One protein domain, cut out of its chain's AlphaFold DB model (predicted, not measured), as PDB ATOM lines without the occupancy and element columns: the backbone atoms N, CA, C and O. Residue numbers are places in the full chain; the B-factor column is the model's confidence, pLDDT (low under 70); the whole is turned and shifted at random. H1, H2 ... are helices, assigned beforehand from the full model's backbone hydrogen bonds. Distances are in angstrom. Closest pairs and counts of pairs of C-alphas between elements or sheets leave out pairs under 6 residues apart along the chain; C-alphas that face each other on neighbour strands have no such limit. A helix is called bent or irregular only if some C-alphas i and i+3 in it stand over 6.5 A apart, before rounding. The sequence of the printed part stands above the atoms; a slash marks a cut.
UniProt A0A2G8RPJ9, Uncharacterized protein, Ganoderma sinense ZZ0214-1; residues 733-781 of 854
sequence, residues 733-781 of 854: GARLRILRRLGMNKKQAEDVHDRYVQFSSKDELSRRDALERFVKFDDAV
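Overview. This is residues 733 to 781 of the 854 residues of an uncharacterized protein of Ganoderma sinense ZZ0214-1 (UniProt A0A2G8RPJ9). Two helices, H2 and H3, form an open V-shaped hairpin, meeting near the tight link that joins them, and a short helix, H1, packs on H2 near the opposite end of that helix. The far part of H3, residues 775 to 781, sticks out free of the rest. The printed part has 49 residues with three named helices, in the order H1, H2, H3, and no named strand; the class is all helix. It is only just compact, close to loose, with a radius of gyration of the C-alphas of 11.3 A, and the C-alphas span 30 by 24 by 13 A along their three main axes.

Arrangement. The printed part begins with H1, residues 733 to 741, which a tight link of 4 residues joins to H2, residues 746 to 760. H1 and H2 touch, and their closest C-alphas are those of Leu 739 and Ala 749, 5.4 A apart. Their lines stand at a steep tilt of 57 degrees, and they run opposite ways. A tight link of 3 residues joins H2 to H3, residues 764 to 781. H2 and H3 only just touch, with 3 pairs of C-alphas within 8 A; the closest are those of Ser 760 and Arg 767, 6.6 A apart. H2 touches H3 with residues 759 to 760 alone, and H3 touches H2 with residues 767 to 770 alone. They run opposite ways at a shallow tilt of 28 degrees, as a helical hairpin. H1 and H3 are apart. In H2 every O i to N i+4 pair is within hydrogen-bond range; in H1 this holds for 4 of 5 pairs and in H3 for 12 of 14.

Along the chain. H1 has 9 residues, Gly 733 to Arg 741, with its first C-alpha at (158.080, 173.608, 116.851). H2 has 15 residues, Lys 746 to Ser 760, and measures 20.9 A from first to last C-alpha; C-alpha 746 is at (161.917, 183.463, 120.571). H3, the longest helix, has 18 residues, Glu 764 to Val 781, and measures 25.4 A; C-alpha 781 is at (176.069, 188.126, 112.816). No helix is bent or irregular.

Size, cuts and confidence. The two C-alphas farthest apart are those of Asn 745 and Leu 765, at 30.7 A. The C-alphas of the first and last printed residues, Gly 733 and Val 781, are 23.5 A apart. The printed part has no cut, and neither link is long. The mean pLDDT of the printed part is 72.5. Residues 759 to 781 are under 70, and the mean for H3 is 51, against 91 for H1 and 85 for H2.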
ATOM      1  N   GLY A 733     157.700 173.632 115.440       91.19
ATOM      2  CA  GLY A 733     158.080 173.608 116.851       91.19
ATOM      3  C   GLY A 733     159.403 172.885 117.128       91.19
ATOM      4  O   GLY A 733     160.119 173.277 118.047       91.19
ATOM      5  N   ALA A 734     159.775 171.852 116.367       88.75
ATOM      6  CA  ALA A 734     161.096 171.220 116.432       88.75
ATOM      7  C   ALA A 734     162.198 172.170 115.938       88.75
ATOM      8  O   ALA A 734     163.161 172.403 116.670       88.75
ATOM      9  N   ARG A 735     162.026 172.807 114.771       90.94
ATOM     10  CA  ARG A 735     162.987 173.795 114.236       90.94
ATOM     11  C   ARG A 735     163.163 174.980 115.192       90.94
ATOM     12  O   ARG A 735     164.285 175.293 115.584       90.94
ATOM     13  N   LEU A 736     162.061 175.544 115.695       93.00
ATOM     14  CA  LEU A 736     162.070 176.614 116.702       93.00
ATOM     15  C   LEU A 736     162.612 176.179 118.077       93.00
ATOM     16  O   LEU A 736     162.943 177.037 118.895       93.00
ATOM     17  N   ARG A 737     162.694 174.877 118.387       93.25
ATOM     18  CA  ARG A 737     163.389 174.361 119.586       93.25
ATOM     19  C   ARG A 737     164.894 174.216 119.355       93.25
ATOM     20  O   ARG A 737     165.651 174.452 120.289       93.25
ATOM     21  N   ILE A 738     165.326 173.874 118.139       89.31
ATOM     22  CA  ILE A 738     166.748 173.821 117.766       89.31
ATOM     23  C   ILE A 738     167.340 175.236 117.760       89.31
ATOM     24  O   ILE A 738     168.305 175.477 118.475       89.31
ATOM     25  N   LEU A 739     166.711 176.193 117.071       91.88
ATOM     26  CA  LEU A 739     167.189 177.584 117.013       91.88
ATOM     27  C   LEU A 739     167.296 178.226 118.411       91.88
ATOM     28  O   LEU A 739     168.312 178.833 118.737       91.88
ATOM     29  N   ARG A 740     166.316 177.997 119.299       92.56
ATOM     30  CA  ARG A 740     166.395 178.454 120.702       92.56
ATOM     31  C   ARG A 740     167.459 177.737 121.543       92.56
ATOM     32  O   ARG A 740     167.948 178.317 122.506       92.56
ATOM     33  N   ARG A 741     167.850 176.503 121.199       90.44
ATOM     34  CA  ARG A 741     169.003 175.814 121.819       90.44
ATOM     35  C   ARG A 741     170.352 176.360 121.341       90.44
ATOM     36  O   ARG A 741     171.335 176.177 122.045       90.44
ATOM     37  N   LEU A 742     170.387 177.057 120.203       86.38
ATOM     38  CA  LEU A 742     171.549 177.806 119.707       86.38
ATOM     39  C   LEU A 742     171.620 179.240 120.280       86.38
ATOM     40  O   LEU A 742     172.332 180.084 119.753       86.38
ATOM     41  N   GLY A 743     170.871 179.535 121.350       90.56
ATOM     42  CA  GLY A 743     170.903 180.827 122.047       90.56
ATOM     43  C   GLY A 743     170.003 181.920 121.457       90.56
ATOM     44  O   GLY A 743     169.857 182.970 122.079       90.56
ATOM     45  N   MET A 744     169.348 181.687 120.313       94.25
ATOM     46  CA  MET A 744     168.405 182.658 119.745       94.25
ATOM     47  C   MET A 744     167.201 182.868 120.670       94.25
ATOM     48  O   MET A 744     166.588 181.908 121.148       94.25
ATOM     49  N   ASN A 745     166.796 184.123 120.872       95.12
ATOM     50  CA  ASN A 745     165.537 184.422 121.549       95.12
ATOM     51  C   ASN A 745     164.332 183.988 120.685       95.12
ATOM     52  O   ASN A 745     164.473 183.683 119.499       95.12
ATOM     53  N   LYS A 746     163.123 183.949 121.271       93.12
ATOM     54  CA  LYS A 746     161.917 183.463 120.571       93.12
ATOM     55  C   LYS A 746     161.697 184.167 119.223       93.12
ATOM     56  O   LYS A 746     161.477 183.480 118.232       93.12
ATOM     57  N   LYS A 747     161.802 185.500 119.188       91.69
ATOM     58  CA  LYS A 747     161.562 186.292 117.978       91.69
ATOM     59  C   LYS A 747     162.642 186.048 116.921       91.69
ATOM     60  O   LYS A 747     162.300 185.802 115.777       91.69
ATOM     61  N   GLN A 748     163.918 186.013 117.311       92.00
ATOM     62  CA  GLN A 748     165.022 185.668 116.404       92.00
ATOM     63  C   GLN A 748     164.842 184.275 115.784       92.00
ATOM     64  O   GLN A 748     165.018 184.111 114.582       92.00
ATOM     65  N   ALA A 749     164.450 183.279 116.585       93.69
ATOM     66  CA  ALA A 749     164.182 181.931 116.091       93.69
ATOM     67  C   ALA A 749     162.993 181.891 115.113       93.69
ATOM     68  O   ALA A 749     163.040 181.152 114.132       93.69
ATOM     69  N   GLU A 750     161.944 182.680 115.363       93.88
ATOM     70  CA  GLU A 750     160.778 182.810 114.479       93.88
ATOM     71  C   GLU A 750     161.140 183.544 113.173       93.88
ATOM     72  O   GLU A 750     160.909 182.986 112.101       93.88
ATOM     73  N   ASP A 751     161.831 184.687 113.239       91.62
ATOM     74  CA  ASP A 751     162.325 185.440 112.073       91.62
ATOM     75  C   ASP A 751     163.270 184.589 111.190       91.62
ATOM     76  O   ASP A 751     163.165 184.602 109.963       91.62
ATOM     77  N   VAL A 752     164.185 183.817 111.793       90.56
ATOM     78  CA  VAL A 752     165.114 182.922 111.071       90.56
ATOM     79  C   VAL A 752     164.385 181.727 110.455       90.56
ATOM     80  O   VAL A 752     164.682 181.347 109.320       90.56
ATOM     81  N   HIS A 753     163.414 181.139 111.156       92.94
ATOM     82  CA  HIS A 753     162.626 180.035 110.614       92.94
ATOM     83  C   HIS A 753     161.730 180.477 109.452       92.94
ATOM     84  O   HIS A 753     161.686 179.794 108.428       92.94
ATOM     85  N   ASP A 754     161.054 181.617 109.574       89.44
ATOM     86  CA  ASP A 754     160.132 182.089 108.543       89.44
ATOM     87  C   ASP A 754     160.907 182.587 107.303       89.44
ATOM     88  O   ASP A 754     160.492 182.310 106.175       89.44
ATOM     89  N   ARG A 755     162.113 183.160 107.475       82.56
ATOM     90  CA  ARG A 755     163.079 183.364 106.373       82.56
ATOM     91  C   ARG A 755     163.502 182.048 105.720       82.56
ATOM     92  O   ARG A 755     163.470 181.951 104.497       82.56
ATOM     93  N   TYR A 756     163.871 181.025 106.496       82.62
ATOM     94  CA  TYR A 756     164.223 179.706 105.949       82.62
ATOM     95  C   TYR A 756     163.081 179.128 105.095       82.62
ATOM     96  O   TYR A 756     163.331 178.577 104.025       82.62
ATOM     97  N   VAL A 757     161.822 179.287 105.522       81.62
ATOM     98  CA  VAL A 757     160.647 178.853 104.746       81.62
ATOM     99  C   VAL A 757     160.510 179.646 103.437       81.62
ATOM    100  O   VAL A 757     160.273 179.033 102.399       81.62
ATOM    101  N   GLN A 758     160.740 180.964 103.455       72.44
ATOM    102  CA  GLN A 758     160.737 181.815 102.252       72.44
ATOM    103  C   GLN A 758     161.880 181.507 101.264       72.44
ATOM    104  O   GLN A 758     161.699 181.668 100.057       72.44
ATOM    105  N   PHE A 759     163.046 181.053 101.740       60.66
ATOM    106  CA  PHE A 759     164.141 180.595 100.871       60.66
ATOM    107  C   PHE A 759     163.921 179.167 100.345       60.66
ATOM    108  O   PHE A 759     164.196 178.885  99.182       60.66
ATOM    109  N   SER A 760     163.371 178.266 101.165       61.00
ATOM    110  CA  SER A 760     163.126 176.865 100.791       61.00
ATOM    111  C   SER A 760     162.067 176.688  99.693       61.00
ATOM    112  O   SER A 760     162.017 175.624  99.072       61.00
ATOM    113  N   SER A 761     161.216 177.691  99.456       60.84
ATOM    114  CA  SER A 761     160.141 177.661  98.455       60.84
ATOM    115  C   SER A 761     160.575 178.044  97.032       60.84
ATOM    116  O   SER A 761     159.714 178.171  96.166       60.84
ATOM    117  N   LYS A 762     161.875 178.251  96.780       52.97
ATOM    118  CA  LYS A 762     162.443 178.477  95.438       52.97
ATOM    119  C   LYS A 762     163.403 177.345  95.038       52.97
ATOM    120  O   LYS A 762     163.697 176.465  95.855       52.97
ATOM    121  N   ASP A 763     163.794 177.337  93.763       55.09
ATOM    122  CA  ASP A 763     164.373 176.186  93.053       55.09
ATOM    123  C   ASP A 763     165.656 175.607  93.653       55.09
ATOM    124  O   ASP A 763     166.407 176.270  94.367       55.09
ATOM    125  N   GLU A 764     165.925 174.336  93.347       51.22
ATOM    126  CA  GLU A 764     166.916 173.540  94.080       51.22
ATOM    127  C   GLU A 764     168.365 174.020  93.888       51.22
ATOM    128  O   GLU A 764     169.138 173.951  94.845       51.22
ATOM    129  N   LEU A 765     168.718 174.613  92.738       42.69
ATOM    130  CA  LEU A 765     170.006 175.309  92.579       42.69
ATOM    131  C   LEU A 765     170.106 176.522  93.522       42.69
ATOM    132  O   LEU A 765     171.110 176.692  94.211       42.69
ATOM    133  N   SER A 766     169.032 177.312  93.636       54.97
ATOM    134  CA  SER A 766     168.982 178.478  94.529       54.97
ATOM    135  C   SER A 766     169.126 178.091  96.007       54.97
ATOM    136  O   SER A 766     169.586 178.901  96.808       54.97
ATOM    137  N   ARG A 767     168.812 176.842  96.387       52.91
ATOM    138  CA  ARG A 767     168.989 176.350  97.764       52.91
ATOM    139  C   ARG A 767     170.451 176.140  98.163       52.91
ATOM    140  O   ARG A 767     170.750 176.326  99.340       52.91
ATOM    141  N   ARG A 768     171.358 175.786  97.238       51.00
ATOM    142  CA  ARG A 768     172.806 175.707  97.535       51.00
ATOM    143  C   ARG A 768     173.361 177.102  97.818       51.00
ATOM    144  O   ARG A 768     173.874 177.338  98.909       51.00
ATOM    145  N   ASP A 769     173.112 178.033  96.901       50.56
ATOM    146  CA  ASP A 769     173.413 179.459  97.053       50.56
ATOM    147  C   ASP A 769     172.844 180.054  98.346       50.56
ATOM    148  O   ASP A 769     173.537 180.764  99.073       50.56
ATOM    149  N   ALA A 770     171.579 179.763  98.662       50.16
ATOM    150  CA  ALA A 770     170.937 180.256  99.874       50.16
ATOM    151  C   ALA A 770     171.575 179.681 101.146       50.16
ATOM    152  O   ALA A 770     171.699 180.412 102.127       50.16
ATOM    153  N   LEU A 771     172.008 178.415 101.145       50.97
ATOM    154  CA  LEU A 771     172.694 177.811 102.289       50.97
ATOM    155  C   LEU A 771     174.072 178.452 102.513       50.97
ATOM    156  O   LEU A 771     174.410 178.802 103.641       50.97
ATOM    157  N   GLU A 772     174.840 178.670 101.446       58.75
ATOM    158  CA  GLU A 772     176.162 179.301 101.525       58.75
ATOM    159  C   GLU A 772     176.069 180.773 101.961       58.75
ATOM    160  O   GLU A 772     176.811 181.225 102.837       58.75
ATOM    161  N   ARG A 773     175.095 181.519 101.421       54.31
ATOM    162  CA  ARG A 773     174.788 182.895 101.845       54.31
ATOM    163  C   ARG A 773     174.266 182.949 103.287       54.31
ATOM    164  O   ARG A 773     174.533 183.929 103.976       54.31
ATOM    165  N   PHE A 774     173.568 181.915 103.765       49.62
ATOM    166  CA  PHE A 774     173.119 181.812 105.158       49.62
ATOM    167  C   PHE A 774     174.285 181.566 106.127       49.62
ATOM    168  O   PHE A 774     174.339 182.218 107.164       49.62
ATOM    169  N   VAL A 775     175.253 180.710 105.776       55.84
ATOM    170  CA  VAL A 775     176.484 180.520 106.571       55.84
ATOM    171  C   VAL A 775     177.287 181.823 106.644       55.84
ATOM    172  O   VAL A 775     177.581 182.299 107.736       55.84
ATOM    173  N   LYS A 776     177.524 182.479 105.499       55.09
ATOM    174  CA  LYS A 776     178.211 183.785 105.436       55.09
ATOM    175  C   LYS A 776     177.488 184.889 106.227       55.09
ATOM    176  O   LYS A 776     178.128 185.823 106.704       55.09
ATOM    177  N   PHE A 777     176.164 184.792 106.382       50.69
ATOM    178  CA  PHE A 777     175.373 185.687 107.231       50.69
ATOM    179  C   PHE A 777     175.518 185.360 108.728       50.69
ATOM    180  O   PHE A 777     175.600 186.284 109.534       50.69
ATOM    181  N   ASP A 778     175.591 184.083 109.113       49.97
ATOM    182  CA  ASP A 778     175.783 183.665 110.510       49.97
ATOM    183  C   ASP A 778     177.182 184.041 111.034       49.97
ATOM    184  O   ASP A 778     177.301 184.584 112.132       49.97
ATOM    185  N   ASP A 779     178.237 183.893 110.224       52.25
ATOM    186  CA  ASP A 779     179.591 184.365 110.570       52.25
ATOM    187  C   ASP A 779     179.632 185.892 110.787       52.25
ATOM    188  O   ASP A 779     180.246 186.381 111.742       52.25
ATOM    189  N   ALA A 780     178.916 186.652 109.948       47.47
ATOM    190  CA  ALA A 780     178.805 188.107 110.059       47.47
ATOM    191  C   ALA A 780     177.974 188.562 111.277       47.47
ATOM    192  O   ALA A 780     178.300 189.576 111.895       47.47
ATOM    193  N   VAL A 781     176.923 187.823 111.648       46.81
ATOM    194  CA  VAL A 781     176.069 188.126 112.816       46.81
ATOM    195  C   VAL A 781     176.707 187.673 114.134       46.81
ATOM    196  O   VAL A 781     176.517 188.329 115.158       46.81
TER     197      VAL A 781